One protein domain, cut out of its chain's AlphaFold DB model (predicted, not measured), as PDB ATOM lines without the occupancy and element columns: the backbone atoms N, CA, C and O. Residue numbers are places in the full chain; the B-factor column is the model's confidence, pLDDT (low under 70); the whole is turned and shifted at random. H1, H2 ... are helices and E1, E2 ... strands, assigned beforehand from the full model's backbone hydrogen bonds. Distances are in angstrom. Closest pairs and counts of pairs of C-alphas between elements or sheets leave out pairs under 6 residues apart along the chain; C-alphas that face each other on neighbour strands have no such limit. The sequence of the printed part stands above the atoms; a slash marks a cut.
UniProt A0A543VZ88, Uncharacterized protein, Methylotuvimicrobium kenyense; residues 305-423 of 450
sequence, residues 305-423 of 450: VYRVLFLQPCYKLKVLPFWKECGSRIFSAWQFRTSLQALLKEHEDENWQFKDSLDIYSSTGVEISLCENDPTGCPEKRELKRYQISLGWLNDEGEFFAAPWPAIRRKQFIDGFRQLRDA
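What this domain is: This is residues 305 to 423 of the 450 residues of an uncharacterized protein of Methylotuvimicrobium kenyense (UniProt A0A543VZ88). A strongly twisted antiparallel sheet has two helices over it, H1 over strand E1 and H2 over strand E4, and the helices converge as a V whose tips touch near their last residues. The longest strand, E5, runs through the sheet between E1 and E4, then bends and pairs with the short E6. The printed part has 119 residues with two named helices and six named strands, in the order E1 E2 H1 E3 E4 E5 E6 H2. The sheet is branched at E5, and the class is mixed, helices and strands. The whole is compact, with a radius of gyration of the C-alphas of 15.2 A and spans of 49 by 38 by 24 A.

Where its parts are: E1, residues 305 to 314, begins at C-alpha 305 (13.486, -48.822, 313.036) and is 28.5 A long. E2, residues 322 to 332, is 29.3 A long and bends by 59 degrees at residue 326. H1, residues 333 to 346, is 20.2 A long. E3 is residues 351 to 356 and E4 residues 365 to 371. E5, residues 383 to 394, is 31.0 A long, begins at C-alpha 383 (17.159, -60.399, 289.712) and bends by 59 degrees at residue 391. E6 is residues 400 to 402. H2, residues 407 to 422, is 23.5 A long and ends at C-alpha 422 (18.366, -71.539, 309.421).

How they stand to each other: E1 and E2 form a hairpin, with N 308 and O 329 2.8 A apart, within hydrogen-bond range. On the other side of E1 is E5, antiparallel to it, with N 309 and O 388 at 2.8 A. E3, E4, E5 and E6 form a meander, each strand the antiparallel neighbour of the one before: N 353 and O 369 are at 2.8 A, N 368 and O 387 at 2.9 A, N 401 and O 393 at 2.9 A. E4 and E6 lie on one side of E5, E1 on the other side. H1 is on the sheet at a height of 9.2 A, along the strands at 12 degrees to E1 on the local plane; the closest C-alphas of the two, Val 305 and Ala 333, are 5.9 A apart. H2 is on the sheet at a height of 9.8 A, at 29 degrees to E4 on the local plane, only just along the strands; their closest C-alphas, Val 366 and Arg 410, are 6.6 A apart. H1, with residues 341 to 345 alone, touches H2, with 420 to 421 alone; the closest C-alphas, Leu 344 and Arg 421, are 6.0 A apart. The two helices run the same way at a steep tilt of 48 degrees. Each O i to N i+4 pair in H1 is within hydrogen-bond range, and 11 of 12 in H2.

The domain as a whole: The two C-alphas farthest apart, Thr 376 and Asp 396, are 51.7 A apart. The printed part has no cut. The link E4 to E5, 11 residues, is long. Mean pLDDT of the printed part is 78.1; residues 315 to 321, 357 to 364, 373 to 381 and 408 are under 70.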
ATOM      1  N   VAL A 305      14.358 -48.139 313.991       90.31
ATOM      2  CA  VAL A 305      13.486 -48.822 313.036       90.31
ATOM      3  C   VAL A 305      14.217 -49.065 311.720       90.31
ATOM      4  O   VAL A 305      15.140 -48.342 311.346       90.31
ATOM      5  N   TYR A 306      13.757 -50.069 310.981       90.62
ATOM      6  CA  TYR A 306      14.218 -50.382 309.636       90.62
ATOM      7  C   TYR A 306      13.206 -49.884 308.613       90.62
ATOM      8  O   TYR A 306      12.042 -50.291 308.630       90.62
ATOM      9  N   ARG A 307      13.648 -49.043 307.683       92.12
ATOM     10  CA  ARG A 307      12.887 -48.707 306.479       92.12
ATOM     11  C   ARG A 307      13.326 -49.623 305.348       92.12
ATOM     12  O   ARG A 307      14.512 -49.734 305.071       92.12
ATOM     13  N   VAL A 308      12.366 -50.254 304.684       91.88
ATOM     14  CA  VAL A 308      12.582 -51.090 303.502       91.88
ATOM     15  C   VAL A 308      11.923 -50.418 302.311       91.88
ATOM     16  O   VAL A 308      10.711 -50.205 302.315       91.88
ATOM     17  N   LEU A 309      12.714 -50.099 301.293       90.00
ATOM     18  CA  LEU A 309      12.237 -49.729 299.967       90.00
ATOM     19  C   LEU A 309      12.135 -50.991 299.114       90.00
ATOM     20  O   LEU A 309      13.079 -51.781 299.036       90.00
ATOM     21  N   PHE A 310      10.991 -51.170 298.467       89.69
ATOM     22  CA  PHE A 310      10.727 -52.273 297.556       89.69
ATOM     23  C   PHE A 310      10.990 -51.798 296.131       89.69
ATOM     24  O   PHE A 310      10.391 -50.822 295.673       89.69
ATOM     25  N   LEU A 311      11.889 -52.482 295.430       87.44
ATOM     26  CA  LEU A 311      12.291 -52.140 294.074       87.44
ATOM     27  C   LEU A 311      11.882 -53.249 293.104       87.44
ATOM     28  O   LEU A 311      12.118 -54.438 293.343       87.44
ATOM     29  N   GLN A 312      11.304 -52.847 291.974       83.75
ATOM     30  CA  GLN A 312      10.952 -53.748 290.877       83.75
ATOM     31  C   GLN A 312      11.758 -53.427 289.614       83.75
ATOM     32  O   GLN A 312      11.964 -52.247 289.295       83.75
ATOM     33  N   PRO A 313      12.197 -54.457 288.868       81.31
ATOM     34  CA  PRO A 313      12.931 -54.248 287.635       81.31
ATOM     35  C   PRO A 313      11.980 -53.735 286.550       81.31
ATOM     36  O   PRO A 313      10.947 -54.340 286.258       81.31
ATOM     37  N   CYS A 314      12.337 -52.618 285.921       75.94
ATOM     38  CA  CYS A 314      11.613 -52.064 284.788       75.94
ATOM     39  C   CYS A 314      12.396 -52.307 283.497       75.94
ATOM     40  O   CYS A 314      13.501 -51.803 283.304       75.94
ATOM     41  N   TYR A 315      11.790 -53.042 282.567       68.38
ATOM     42  CA  TYR A 315      12.383 -53.342 281.265       68.38
ATOM     43  C   TYR A 315      11.768 -52.443 280.185       68.38
ATOM     44  O   TYR A 315      11.010 -52.905 279.331       68.38
ATOM     45  N   LYS A 316      12.049 -51.132 280.225       54.88
ATOM     46  CA  LYS A 316      11.779 -50.259 279.069       54.88
ATOM     47  C   LYS A 316      13.067 -50.145 278.259       54.88
ATOM     48  O   LYS A 316      13.996 -49.491 278.700       54.88
ATOM     49  N   LEU A 317      13.064 -50.740 277.062       51.72
ATOM     50  CA  LEU A 317      14.168 -50.774 276.087       51.72
ATOM     51  C   LEU A 317      15.286 -51.766 276.469       51.72
ATOM     52  O   LEU A 317      15.551 -52.011 277.635       51.72
ATOM     53  N   LYS A 318      15.918 -52.394 275.467       52.88
ATOM     54  CA  LYS A 318      16.913 -53.487 275.598       52.88
ATOM     55  C   LYS A 318      18.259 -53.067 276.234       52.88
ATOM     56  O   LYS A 318      19.292 -53.645 275.915       52.88
ATOM     57  N   VAL A 319      18.275 -52.044 277.077       54.06
ATOM     58  CA  VAL A 319      19.477 -51.489 277.702       54.06
ATOM     59  C   VAL A 319      19.225 -51.497 279.200       54.06
ATOM     60  O   VAL A 319      18.355 -50.759 279.626       54.06
ATOM     61  N   LEU A 320      19.940 -52.380 279.914       56.44
ATOM     62  CA  LEU A 320      20.056 -52.575 281.373       56.44
ATOM     63  C   LEU A 320      18.803 -52.311 282.248       56.44
ATOM     64  O   LEU A 320      18.200 -51.246 282.185       56.44
ATOM     65  N   PRO A 321      18.426 -53.235 283.154       61.34
ATOM     66  CA  PRO A 321      17.286 -53.010 284.041       61.34
ATOM     67  C   PRO A 321      17.506 -51.755 284.897       61.34
ATOM     68  O   PRO A 321      18.486 -51.673 285.639       61.34
ATOM     69  N   PHE A 322      16.582 -50.795 284.815       74.00
ATOM     70  CA  PHE A 322      16.474 -49.735 285.814       74.00
ATOM     71  C   PHE A 322      15.456 -50.164 286.869       74.00
ATOM     72  O   PHE A 322      14.446 -50.801 286.563       74.00
ATOM     73  N   TRP A 323      15.742 -49.844 288.124       79.19
ATOM     74  CA  TRP A 323      14.912 -50.231 289.257       79.19
ATOM     75  C   TRP A 323      13.983 -49.083 289.615       79.19
ATOM     76  O   TRP A 323      14.429 -47.949 289.767       79.19
ATOM     77  N   LYS A 324      12.685 -49.372 289.721       83.50
ATOM     78  CA  LYS A 324      11.685 -48.396 290.155       83.50
ATOM     79  C   LYS A 324      11.213 -48.759 291.554       83.50
ATOM     80  O   LYS A 324      10.881 -49.918 291.806       83.50
ATOM     81  N   GLU A 325      11.153 -47.765 292.434       86.44
ATOM     82  CA  GLU A 325      10.482 -47.897 293.725       86.44
ATOM     83  C   GLU A 325       8.998 -48.209 293.502       86.44
ATOM     84  O   GLU A 325       8.289 -47.477 292.807       86.44
ATOM     85  N   CYS A 326       8.543 -49.331 294.056       87.50
ATOM     86  CA  CYS A 326       7.143 -49.751 294.017       87.50
ATOM     87  C   CYS A 326       6.446 -49.629 295.378       87.50
ATOM     88  O   CYS A 326       5.242 -49.858 295.468       87.50
ATOM     89  N   GLY A 327       7.179 -49.241 296.421       88.25
ATOM     90  CA  GLY A 327       6.640 -48.888 297.727       88.25
ATOM     91  C   GLY A 327       7.720 -48.882 298.801       88.25
ATOM     92  O   GLY A 327       8.867 -49.262 298.562       88.25
ATOM     93  N   SER A 328       7.335 -48.504 300.018       89.94
ATOM     94  CA  SER A 328       8.201 -48.600 301.190       89.94
ATOM     95  C   SER A 328       7.423 -49.002 302.438       89.94
ATOM     96  O   SER A 328       6.203 -48.839 302.503       89.94
ATOM     97  N   ARG A 329       8.119 -49.573 303.424       91.81
ATOM     98  CA  ARG A 329       7.541 -49.950 304.718       91.81
ATOM     99  C   ARG A 329       8.555 -49.755 305.834       91.81
ATOM    100  O   ARG A 329       9.753 -49.904 305.619       91.81
ATOM    101  N   ILE A 330       8.061 -49.414 307.017       90.81
ATOM    102  CA  ILE A 330       8.869 -49.218 308.220       90.81
ATOM    103  C   ILE A 330       8.529 -50.322 309.210       90.81
ATOM    104  O   ILE A 330       7.362 -50.681 309.377       90.81
ATOM    105  N   PHE A 331       9.560 -50.865 309.835       90.25
ATOM    106  CA  PHE A 331       9.482 -51.986 310.749       90.25
ATOM    107  C   PHE A 331      10.246 -51.649 312.029       90.25
ATOM    108  O   PHE A 331      11.390 -51.205 311.964       90.25
ATOM    109  N   SER A 332       9.664 -51.931 313.194       88.00
ATOM    110  CA  SER A 332      10.479 -52.094 314.410       88.00
ATOM    111  C   SER A 332      11.479 -53.244 314.228       88.00
ATOM    112  O   SER A 332      11.272 -54.111 313.376       88.00
ATOM    113  N   ALA A 333      12.542 -53.304 315.035       82.44
ATOM    114  CA  ALA A 333      13.554 -54.360 314.924       82.44
ATOM    115  C   ALA A 333      12.960 -55.782 314.972       82.44
ATOM    116  O   ALA A 333      13.312 -56.643 314.161       82.44
ATOM    117  N   TRP A 334      12.003 -56.017 315.876       82.69
ATOM    118  CA  TRP A 334      11.322 -57.307 315.982       82.69
ATOM    119  C   TRP A 334      10.442 -57.603 314.762       82.69
ATOM    120  O   TRP A 334      10.559 -58.679 314.174       82.69
ATOM    121  N   GLN A 335       9.600 -56.650 314.338       88.06
ATOM    122  CA  GLN A 335       8.755 -56.825 313.150       88.06
ATOM    123  C   GLN A 335       9.612 -57.093 311.917       88.06
ATOM    124  O   GLN A 335       9.322 -58.011 311.160       88.06
ATOM    125  N   PHE A 336      10.691 -56.330 311.750       88.75
ATOM    126  CA  PHE A 336      11.618 -56.466 310.640       88.75
ATOM    127  C   PHE A 336      12.161 -57.892 310.567       88.75
ATOM    128  O   PHE A 336      12.038 -58.551 309.537       88.75
ATOM    129  N   ARG A 337      12.701 -58.392 311.686       85.19
ATOM    130  CA  ARG A 337      13.280 -59.734 311.788       85.19
ATOM    131  C   ARG A 337      12.263 -60.822 311.446       85.19
ATOM    132  O   ARG A 337      12.566 -61.703 310.645       85.19
ATOM    133  N   THR A 338      11.068 -60.755 312.026       83.44
ATOM    134  CA  THR A 338      10.029 -61.780 311.849       83.44
ATOM    135  C   THR A 338       9.458 -61.771 310.428       83.44
ATOM    136  O   THR A 338       9.339 -62.826 309.802       83.44
ATOM    137  N   SER A 339       9.167 -60.590 309.874       87.81
ATOM    138  CA  SER A 339       8.697 -60.431 308.492       87.81
ATOM    139  C   SER A 339       9.736 -60.897 307.477       87.81
ATOM    140  O   SER A 339       9.396 -61.554 306.494       87.81
ATOM    141  N   LEU A 340      11.007 -60.578 307.723       88.06
ATOM    142  CA  LEU A 340      12.105 -60.995 306.868       88.06
ATOM    143  C   LEU A 340      12.336 -62.510 306.930       88.06
ATOM    144  O   LEU A 340      12.550 -63.133 305.895       88.06
ATOM    145  N   GLN A 341      12.255 -63.123 308.113       86.44
ATOM    146  CA  GLN A 341      12.375 -64.576 308.263       86.44
ATOM    147  C   GLN A 341      11.262 -65.315 307.505       86.44
ATOM    148  O   GLN A 341      11.526 -66.324 306.851       86.44
ATOM    149  N   ALA A 342      10.030 -64.798 307.546       85.31
ATOM    150  CA  ALA A 342       8.921 -65.350 306.773       85.31
ATOM    151  C   ALA A 342       9.189 -65.283 305.259       85.31
ATOM    152  O   ALA A 342       9.025 -66.288 304.570       85.31
ATOM    153  N   LEU A 343       9.674 -64.137 304.763       87.19
ATOM    154  CA  LEU A 343      10.060 -63.965 303.359       87.19
ATOM    155  C   LEU A 343      11.187 -64.920 302.947       87.19
ATOM    156  O   LEU A 343      11.154 -65.494 301.860       87.19
ATOM    157  N   LEU A 344      12.190 -65.093 303.812       86.00
ATOM    158  CA  LEU A 344      13.311 -65.991 303.552       86.00
ATOM    159  C   LEU A 344      12.872 -67.442 303.418       86.00
ATOM    160  O   LEU A 344      13.425 -68.165 302.599       86.00
ATOM    161  N   LYS A 345      11.874 -67.854 304.199       84.88
ATOM    162  CA  LYS A 345      11.311 -69.199 304.125       84.88
ATOM    163  C   LYS A 345      10.421 -69.402 302.900       84.88
ATOM    164  O   LYS A 345      10.430 -70.474 302.314       84.88
ATOM    165  N   GLU A 346       9.661 -68.383 302.501       85.50
ATOM    166  CA  GLU A 346       8.868 -68.420 301.263       85.50
ATOM    167  C   GLU A 346       9.754 -68.601 300.020       85.50
ATOM    168  O   GLU A 346       9.357 -69.248 299.054       85.50
ATOM    169  N   HIS A 347      10.968 -68.059 300.070       86.19
ATOM    170  CA  HIS A 347      11.958 -68.128 299.002       86.19
ATOM    171  C   HIS A 347      13.211 -68.903 299.446       86.19
ATOM    172  O   HIS A 347      14.334 -68.469 299.175       86.19
ATOM    173  N   GLU A 348      13.024 -70.026 300.153       83.94
ATOM    174  CA  GLU A 348      14.131 -70.817 300.720       83.94
ATOM    175  C   GLU A 348      15.040 -71.425 299.649       83.94
ATOM    176  O   GLU A 348      16.252 -71.533 299.850       83.94
ATOM    177  N   ASP A 349      14.454 -71.763 298.501       81.50
ATOM    178  CA  ASP A 349      15.181 -72.333 297.378       81.50
ATOM    179  C   ASP A 349      15.956 -71.271 296.600       81.50
ATOM    180  O   ASP A 349      16.936 -71.612 295.961       81.50
ATOM    181  N   GLU A 350      15.583 -69.992 296.645       83.00
ATOM    182  CA  GLU A 350      16.139 -68.963 295.759       83.00
ATOM    183  C   GLU A 350      17.511 -68.428 296.206       83.00
ATOM    184  O   GLU A 350      17.913 -68.496 297.372       83.00
ATOM    185  N   ASN A 351      18.242 -67.819 295.268       84.19
ATOM    186  CA  ASN A 351      19.568 -67.281 295.549       84.19
ATOM    187  C   ASN A 351      19.512 -65.812 295.992       84.19
ATOM    188  O   ASN A 351      19.159 -64.924 295.216       84.19
ATOM    189  N   TRP A 352      19.980 -65.541 297.209       85.12
ATOM    190  CA  TRP A 352      20.031 -64.201 297.790       85.12
ATOM    191  C   TRP A 352      21.413 -63.559 297.627       85.12
ATOM    192  O   TRP A 352      22.443 -64.174 297.915       85.12
ATOM    193  N   GLN A 353      21.444 -62.306 297.179       85.50
ATOM    194  CA  GLN A 353      22.655 -61.494 297.071       85.50
ATOM    195  C   GLN A 353      22.559 -60.267 297.974       85.50
ATOM    196  O   GLN A 353      21.494 -59.672 298.110       85.50
ATOM    197  N   PHE A 354      23.695 -59.874 298.547       84.25
ATOM    198  CA  PHE A 354      23.810 -58.721 299.436       84.25
ATOM    199  C   PHE A 354      24.869 -57.787 298.887       84.25
ATOM    200  O   PHE A 354      25.938 -58.239 298.465       84.25
ATOM    201  N   LYS A 355      24.576 -56.495 298.911       81.06
ATOM    202  CA  LYS A 355      25.532 -55.446 298.580       81.06
ATOM    203  C   LYS A 355      25.387 -54.333 299.602       81.06
ATOM    204  O   LYS A 355      24.282 -54.044 300.059       81.06
ATOM    205  N   ASP A 356      26.499 -53.700 299.947       73.06
ATOM    206  CA  ASP A 356      26.417 -52.394 300.588       73.06
ATOM    207  C   ASP A 356      25.718 -51.442 299.614       73.06
ATOM    208  O   ASP A 356      26.076 -51.371 298.434       73.06
ATOM    209  N   SER A 357      24.681 -50.754 300.089       65.81
ATOM    210  CA  SER A 357      24.005 -49.754 299.275       65.81
ATOM    211  C   SER A 357      24.872 -48.496 299.256       65.81
ATOM    212  O   SER A 357      25.030 -47.824 300.274       65.81
ATOM    213  N   LEU A 358      25.480 -48.213 298.104       53.91
ATOM    214  CA  LEU A 358      26.182 -46.961 297.826       53.91
ATOM    215  C   LEU A 358      25.170 -45.970 297.245       53.91
ATOM    216  O   LEU A 358      25.186 -45.701 296.044       53.91
ATOM    217  N   ASP A 359      24.241 -45.488 298.068       51.12
ATOM    218  CA  ASP A 359      23.435 -44.341 297.660       51.12
ATOM    219  C   ASP A 359      24.277 -43.064 297.790       51.12
ATOM    220  O   ASP A 359      25.025 -42.878 298.752       51.12
ATOM    221  N   ILE A 360      24.176 -42.186 296.793       39.59
ATOM    222  CA  ILE A 360      25.101 -41.066 296.531       39.59
ATOM    223  C   ILE A 360      24.982 -39.965 297.608       39.59
ATOM    224  O   ILE A 360      25.791 -39.043 297.663       39.59
ATOM    225  N   TYR A 361      23.985 -40.080 298.491       42.38
ATOM    226  CA  TYR A 361      23.666 -39.102 299.529       42.38
ATOM    227  C   TYR A 361      23.749 -39.643 300.966       42.38
ATOM    228  O   TYR A 361      23.597 -38.859 301.900       42.38
ATOM    229  N   SER A 362      24.012 -40.940 301.180       43.78
ATOM    230  CA  SER A 362      24.144 -41.488 302.539       43.78
ATOM    231  C   SER A 362      24.863 -42.836 302.576       43.78
ATOM    232  O   SER A 362      24.470 -43.793 301.914       43.78
ATOM    233  N   SER A 363      25.863 -42.944 303.441       49.94
ATOM    234  CA  SER A 363      26.695 -44.118 303.723       49.94
ATOM    235  C   SER A 363      25.980 -45.299 304.430       49.94
ATOM    236  O   SER A 363      26.642 -46.079 305.116       49.94
ATOM    237  N   THR A 364      24.650 -45.461 304.346       65.44
ATOM    238  CA  THR A 364      23.886 -46.043 305.476       65.44
ATOM    239  C   THR A 364      22.747 -47.013 305.106       65.44
ATOM    240  O   THR A 364      21.625 -46.882 305.606       65.44
ATOM    241  N   GLY A 365      23.000 -48.025 304.272       76.69
ATOM    242  CA  GLY A 365      21.997 -49.067 304.012       76.69
ATOM    243  C   GLY A 365      22.532 -50.387 303.457       76.69
ATOM    244  O   GLY A 365      23.671 -50.475 302.999       76.69
ATOM    245  N   VAL A 366      21.696 -51.424 303.492       85.75
ATOM    246  CA  VAL A 366      21.974 -52.748 302.911       85.75
ATOM    247  C   VAL A 366      21.027 -52.982 301.739       85.75
ATOM    248  O   VAL A 366      19.812 -52.858 301.887       85.75
ATOM    249  N   GLU A 367      21.572 -53.335 300.576       88.75
ATOM    250  CA  GLU A 367      20.789 -53.804 299.434       88.75
ATOM    251  C   GLU A 367      20.732 -55.333 299.442       88.75
ATOM    252  O   GLU A 367      21.752 -56.017 299.578       88.75
ATOM    253  N   ILE A 368      19.523 -55.866 299.280       88.94
ATOM    254  CA  ILE A 368      19.261 -57.299 299.207       88.94
ATOM    255  C   ILE A 368      18.536 -57.593 297.899       88.94
ATOM    256  O   ILE A 368      17.466 -57.043 297.646       88.94
ATOM    257  N   SER A 369      19.086 -58.497 297.095       88.19
ATOM    258  CA  SER A 369      18.471 -58.957 295.849       88.19
ATOM    259  C   SER A 369      18.119 -60.438 295.927       88.19
ATOM    260  O   SER A 369      18.934 -61.267 296.330       88.19
ATOM    261  N   LEU A 370      16.906 -60.760 295.488       86.25
ATOM    262  CA  LEU A 370      16.441 -62.114 295.218       86.25
ATOM    263  C   LEU A 370      16.701 -62.425 293.741       86.25
ATOM    264  O   LEU A 370      16.191 -61.718 292.871       86.25
ATOM    265  N   CYS A 371      17.477 -63.460 293.446       84.38
ATOM    266  CA  CYS A 371      17.804 -63.885 292.085       84.38
ATOM    267  C   CYS A 371      17.206 -65.259 291.785       84.38
ATOM    268  O   CYS A 371      17.243 -66.125 292.655       84.38
ATOM    269  N   GLU A 372      16.782 -65.475 290.534       80.00
ATOM    270  CA  GLU A 372      16.438 -66.818 290.054       80.00
ATOM    271  C   GLU A 372      17.632 -67.765 290.228       80.00
ATOM    272  O   GLU A 372      18.785 -67.438 289.901       80.00
ATOM    273  N   ASN A 373      17.342 -68.971 290.700       69.00
ATOM    274  CA  ASN A 373      18.258 -70.089 290.569       69.00
ATOM    275  C   ASN A 373      18.394 -70.506 289.108       69.00
ATOM    276  O   ASN A 373      17.464 -71.051 288.520       69.00
ATOM    277  N   ASP A 374      19.582 -70.320 288.539       62.78
ATOM    278  CA  ASP A 374      19.896 -70.869 287.227       62.78
ATOM    279  C   ASP A 374      20.618 -72.225 287.358       62.78
ATOM    280  O   ASP A 374      21.801 -72.258 287.720       62.78
ATOM    281  N   PRO A 375      19.957 -73.355 287.044       55.94
ATOM    282  CA  PRO A 375      20.595 -74.668 287.038       55.94
ATOM    283  C   PRO A 375      21.595 -74.854 285.882       55.94
ATOM    284  O   PRO A 375      22.310 -75.855 285.857       55.94
ATOM    285  N   THR A 376      21.654 -73.927 284.916       57.47
ATOM    286  CA  THR A 376      22.468 -74.047 283.694       57.47
ATOM    287  C   THR A 376      23.818 -73.327 283.748       57.47
ATOM    288  O   THR A 376      24.641 -73.514 282.851       57.47
ATOM    289  N   GLY A 377      24.101 -72.574 284.819       54.91
ATOM    290  CA  GLY A 377      25.389 -71.900 285.022       54.91
ATOM    291  C   GLY A 377      25.602 -70.659 284.148       54.91
ATOM    292  O   GLY A 377      26.749 -70.257 283.934       54.91
ATOM    293  N   CYS A 378      24.532 -70.048 283.634       48.41
ATOM    294  CA  CYS A 378      24.611 -68.816 282.866       48.41
ATOM    295  C   CYS A 378      24.973 -67.638 283.802       48.41
ATOM    296  O   CYS A 378      24.432 -67.521 284.905       48.41
ATOM    297  N   PRO A 379      25.903 -66.749 283.410       50.72
ATOM    298  CA  PRO A 379      26.398 -65.684 284.287       50.72
ATOM    299  C   PRO A 379      25.394 -64.541 284.528       50.72
ATOM    300  O   PRO A 379      25.566 -63.772 285.473       50.72
ATOM    301  N   GLU A 380      24.335 -64.425 283.722       55.56
ATOM    302  CA  GLU A 380      23.313 -63.381 283.862       55.56
ATOM    303  C   GLU A 380      22.151 -63.864 284.743       55.56
ATOM    304  O   GLU A 380      21.062 -64.177 284.263       55.56
ATOM    305  N   LYS A 381      22.380 -63.935 286.061       65.19
ATOM    306  CA  LYS A 381      21.308 -64.225 287.025       65.19
ATOM    307  C   LYS A 381      20.251 -63.125 286.968       65.19
ATOM    308  O   LYS A 381      20.546 -61.958 287.233       65.19
ATOM    309  N   ARG A 382      19.008 -63.492 286.656       72.25
ATOM    310  CA  ARG A 382      17.885 -62.554 286.637       72.25
ATOM    311  C   ARG A 382      17.497 -62.188 288.071       72.25
ATOM    312  O   ARG A 382      17.052 -63.039 288.837       72.25
ATOM    313  N   GLU A 383      17.677 -60.924 288.445       75.88
ATOM    314  CA  GLU A 383      17.159 -60.399 289.712       75.88
ATOM    315  C   GLU A 383      15.625 -60.281 289.632       75.88
ATOM    316  O   GLU A 383      15.088 -59.597 288.759       75.88
ATOM    317  N   LEU A 384      14.929 -60.968 290.537       80.00
ATOM    318  CA  LEU A 384      13.470 -61.025 290.640       80.00
ATOM    319  C   LEU A 384      12.912 -59.855 291.448       80.00
ATOM    320  O   LEU A 384      11.939 -59.214 291.050       80.00
ATOM    321  N   LYS A 385      13.521 -59.601 292.607       85.00
ATOM    322  CA  LYS A 385      13.128 -58.558 293.557       85.00
ATOM    323  C   LYS A 385      14.382 -57.940 294.154       85.00
ATOM    324  O   LYS A 385      15.373 -58.641 294.359       85.00
ATOM    325  N   ARG A 386      14.317 -56.650 294.472       88.56
ATOM    326  CA  ARG A 386      15.388 -55.939 295.163       88.56
ATOM    327  C   ARG A 386      14.803 -55.105 296.292       88.56
ATOM    328  O   ARG A 386      13.726 -54.528 296.156       88.56
ATOM    329  N   TYR A 387      15.522 -55.055 297.400       89.88
ATOM    330  CA  TYR A 387      15.143 -54.330 298.601       89.88
ATOM    331  C   TYR A 387      16.305 -53.445 299.027       89.88
ATOM    332  O   TYR A 387      17.439 -53.917 299.096       89.88
ATOM    333  N   GLN A 388      16.029 -52.183 299.338       90.19
ATOM    334  CA  GLN A 388      16.999 -51.302 299.987       90.19
ATOM    335  C   GLN A 388      16.558 -51.065 301.419       90.19
ATOM    336  O   GLN A 388      15.411 -50.694 301.666       90.19
ATOM    337  N   ILE A 389      17.452 -51.329 302.361       91.06
ATOM    338  CA  ILE A 389      17.153 -51.291 303.786       91.06
ATOM    339  C   ILE A 389      17.985 -50.191 304.421       91.06
ATOM    340  O   ILE A 389      19.205 -50.174 304.272       91.06
ATOM    341  N   SER A 390      17.326 -49.310 305.163       89.44
ATOM    342  CA  SER A 390      17.943 -48.204 305.891       89.44
ATOM    343  C   SER A 390      17.562 -48.269 307.368       89.44
ATOM    344  O   SER A 390      16.460 -48.699 307.712       89.44
ATOM    345  N   LEU A 391      18.466 -47.819 308.235       87.19
ATOM    346  CA  LEU A 391      18.236 -47.691 309.674       87.19
ATOM    347  C   LEU A 391      17.826 -46.251 309.999       87.19
ATOM    348  O   LEU A 391      18.287 -45.316 309.343       87.19
ATOM    349  N   GLY A 392      16.959 -46.054 310.985       88.81
ATOM    350  CA  GLY A 392      16.518 -44.721 311.386       88.81
ATOM    351  C   GLY A 392      15.618 -44.727 312.606       88.81
ATOM    352  O   GLY A 392      15.532 -45.726 313.308       88.81
ATOM    353  N   TRP A 393      14.920 -43.623 312.844       90.56
ATOM    354  CA  TRP A 393      13.852 -43.515 313.841       90.56
ATOM    355  C   TRP A 393      12.689 -42.693 313.278       90.56
ATOM    356  O   TRP A 393      12.809 -42.053 312.231       90.56
ATOM    357  N   LEU A 394      11.549 -42.728 313.967       90.19
ATOM    358  CA  LEU A 394      10.369 -41.937 313.615       90.19
ATOM    359  C   LEU A 394      10.235 -40.724 314.538       90.19
ATOM    360  O   LEU A 394      10.384 -40.858 315.757       90.19
ATOM    361  N   ASN A 395       9.909 -39.552 313.989       88.75
ATOM    362  CA  ASN A 395       9.470 -38.420 314.813       88.75
ATOM    363  C   ASN A 395       8.026 -38.632 315.325       88.75
ATOM    364  O   ASN A 395       7.415 -39.683 315.120       88.75
ATOM    365  N   ASP A 396       7.479 -37.651 316.044       86.94
ATOM    366  CA  ASP A 396       6.103 -37.715 316.565       86.94
ATOM    367  C   ASP A 396       5.030 -37.697 315.464       86.94
ATOM    368  O   ASP A 396       3.913 -38.161 315.684       86.94
ATOM    369  N   GLU A 397       5.378 -37.213 314.273       88.94
ATOM    370  CA  GLU A 397       4.513 -37.165 313.091       88.94
ATOM    371  C   GLU A 397       4.606 -38.452 312.247       88.94
ATOM    372  O   GLU A 397       3.859 -38.624 311.284       88.94
ATOM    373  N   GLY A 398       5.485 -39.388 312.623       86.31
ATOM    374  CA  GLY A 398       5.731 -40.627 311.886       86.31
ATOM    375  C   GLY A 398       6.666 -40.468 310.683       86.31
ATOM    376  O   GLY A 398       6.773 -41.389 309.872       86.31
ATOM    377  N   GLU A 399       7.355 -39.334 310.554       88.31
ATOM    378  CA  GLU A 399       8.373 -39.114 309.528       88.31
ATOM    379  C   GLU A 399       9.670 -39.845 309.882       88.31
ATOM    380  O   GLU A 399      10.100 -39.871 311.038       88.31
ATOM    381  N   PHE A 400      10.304 -40.431 308.869       87.44
ATOM    382  CA  PHE A 400      11.530 -41.205 309.019       87.44
ATOM    383  C   PHE A 400      12.771 -40.313 308.965       87.44
ATOM    384  O   PHE A 400      12.997 -39.613 307.979       87.44
ATOM    385  N   PHE A 401      13.618 -40.430 309.984       85.44
ATOM    386  CA  PHE A 401      14.935 -39.810 310.050       85.44
ATOM    387  C   PHE A 401      15.994 -40.898 309.937       85.44
ATOM    388  O   PHE A 401      16.002 -41.841 310.727       85.44
ATOM    389  N   ALA A 402      16.870 -40.777 308.939       83.44
ATOM    390  CA  ALA A 402      17.937 -41.743 308.725       83.44
ATOM    391  C   ALA A 402      18.954 -41.692 309.875       83.44
ATOM    392  O   ALA A 402      19.408 -40.618 310.273       83.44
ATOM    393  N   ALA A 403      19.326 -42.868 310.368       80.56
ATOM    394  CA  ALA A 403      20.441 -43.060 311.276       80.56
ATOM    395  C   ALA A 403      21.653 -43.568 310.485       80.56
ATOM    396  O   ALA A 403      21.481 -44.336 309.528       80.56
ATOM    397  N   PRO A 404      22.880 -43.214 310.898       77.44
ATOM    398  CA  PRO A 404      24.067 -43.920 310.454       77.44
ATOM    399  C   PRO A 404      23.901 -45.429 310.638       77.44
ATOM    400  O   PRO A 404      23.496 -45.895 311.702       77.44
ATOM    401  N   TRP A 405      24.199 -46.206 309.595       78.75
ATOM    402  CA  TRP A 405      24.225 -47.667 309.671       78.75
ATOM    403  C   TRP A 405      25.606 -48.153 309.274       78.75
ATOM    404  O   TRP A 405      25.815 -48.466 308.105       78.75
ATOM    405  N   PRO A 406      26.562 -48.191 310.205       70.25
ATOM    406  CA  PRO A 406      27.957 -48.385 309.849       70.25
ATOM    407  C   PRO A 406      28.292 -49.773 309.297       70.25
ATOM    408  O   PRO A 406      27.564 -50.748 309.506       70.25
ATOM    409  N   ALA A 407      29.441 -49.878 308.622       70.31
ATOM    410  CA  ALA A 407      29.860 -51.084 307.904       70.31
ATOM    411  C   ALA A 407      29.928 -52.337 308.792       70.31
ATOM    412  O   ALA A 407      29.534 -53.416 308.348       70.31
ATOM    413  N   ILE A 408      30.372 -52.213 310.048       69.75
ATOM    414  CA  ILE A 408      30.453 -53.355 310.967       69.75
ATOM    415  C   ILE A 408      29.064 -53.902 311.317       69.75
ATOM    416  O   ILE A 408      28.844 -55.110 311.221       69.75
ATOM    417  N   ARG A 409      28.094 -53.025 311.603       73.00
ATOM    418  CA  ARG A 409      26.700 -53.409 311.864       73.00
ATOM    419  C   ARG A 409      25.996 -53.913 310.606       73.00
ATOM    420  O   ARG A 409      25.199 -54.840 310.697       73.00
ATOM    421  N   ARG A 410      26.296 -53.365 309.420       81.06
ATOM    422  CA  ARG A 410      25.800 -53.914 308.141       81.06
ATOM    423  C   ARG A 410      26.339 -55.315 307.886       81.06
ATOM    424  O   ARG A 410      25.581 -56.203 307.509       81.06
ATOM    425  N   LYS A 411      27.624 -55.546 308.153       79.06
ATOM    426  CA  LYS A 411      28.233 -56.874 308.050       79.06
ATOM    427  C   LYS A 411      27.599 -57.855 309.035       79.06
ATOM    428  O   LYS A 411      27.181 -58.925 308.610       79.06
ATOM    429  N   GLN A 412      27.457 -57.479 310.309       77.19
ATOM    430  CA  GLN A 412      26.762 -58.291 311.317       77.19
ATOM    431  C   GLN A 412      25.320 -58.593 310.905       77.19
ATOM    432  O   GLN A 412      24.858 -59.717 311.065       77.19
ATOM    433  N   PHE A 413      24.622 -57.613 310.333       83.06
ATOM    434  CA  PHE A 413      23.288 -57.799 309.780       83.06
ATOM    435  C   PHE A 413      23.279 -58.816 308.631       83.06
ATOM    436  O   PHE A 413      22.468 -59.736 308.654       83.06
ATOM    437  N   ILE A 414      24.190 -58.703 307.659       82.56
ATOM    438  CA  ILE A 414      24.309 -59.636 306.523       82.56
ATOM    439  C   ILE A 414      24.686 -61.047 307.000       82.56
ATOM    440  O   ILE A 414      24.137 -62.041 306.522       82.56
ATOM    441  N   ASP A 415      25.604 -61.161 307.956       80.56
ATOM    442  CA  ASP A 415      26.006 -62.448 308.524       80.56
ATOM    443  C   ASP A 415      24.860 -63.064 309.343       80.56
ATOM    444  O   ASP A 415      24.551 -64.250 309.192       80.56
ATOM    445  N   GLY A 416      24.164 -62.246 310.135       79.50
ATOM    446  CA  GLY A 416      22.957 -62.620 310.869       79.50
ATOM    447  C   GLY A 416      21.809 -63.021 309.945       79.50
ATOM    448  O   GLY A 416      21.071 -63.946 310.265       79.50
ATOM    449  N   PHE A 417      21.696 -62.412 308.765       81.25
ATOM    450  CA  PHE A 417      20.708 -62.756 307.745       81.25
ATOM    451  C   PHE A 417      20.842 -64.213 307.288       81.25
ATOM    452  O   PHE A 417      19.847 -64.927 307.164       81.25
ATOM    453  N   ARG A 418      22.079 -64.688 307.086       72.50
ATOM    454  CA  ARG A 418      22.340 -66.092 306.725       72.50
ATOM    455  C   ARG A 418      21.920 -67.043 307.840       72.50
ATOM    456  O   ARG A 418      21.339 -68.084 307.564       72.50
ATOM    457  N   GLN A 419      22.181 -66.664 309.089       80.94
ATOM    458  CA  GLN A 419      21.801 -67.449 310.265       80.94
ATOM    459  C   GLN A 419      20.283 -67.441 310.497       80.94
ATOM    460  O   GLN A 419      19.719 -68.437 310.936       80.94
ATOM    461  N   LEU A 420      19.613 -66.332 310.174       81.12
ATOM    462  CA  LEU A 420      18.168 -66.136 310.302       81.12
ATOM    463  C   LEU A 420      17.355 -67.112 309.455       81.12
ATOM    464  O   LEU A 420      16.300 -67.559 309.903       81.12
ATOM    465  N   ARG A 421      17.858 -67.463 308.265       71.75
ATOM    466  CA  ARG A 421      17.252 -68.484 307.402       71.75
ATOM    467  C   ARG A 421      17.166 -69.840 308.103       71.75
ATOM    468  O   ARG A 421      16.145 -70.513 308.011       71.75
ATOM    469  N   ASP A 422      18.222 -70.211 308.819       74.06
ATOM    470  CA  ASP A 422      18.366 -71.539 309.421       74.06
ATOM    471  C   ASP A 422      17.860 -71.574 310.885       74.06
ATOM    472  O   ASP A 422      17.797 -72.633 311.513       74.06
ATOM    473  N   ALA A 423      17.484 -70.418 311.444       76.12
ATOM    474  CA  ALA A 423      16.981 -70.286 312.806       76.12
ATOM    475  C   ALA A 423      15.507 -70.739 312.938       76.12
ATOM    476  O   ALA A 423      14.722 -70.589 311.997       76.12
TER     477      ALA A 423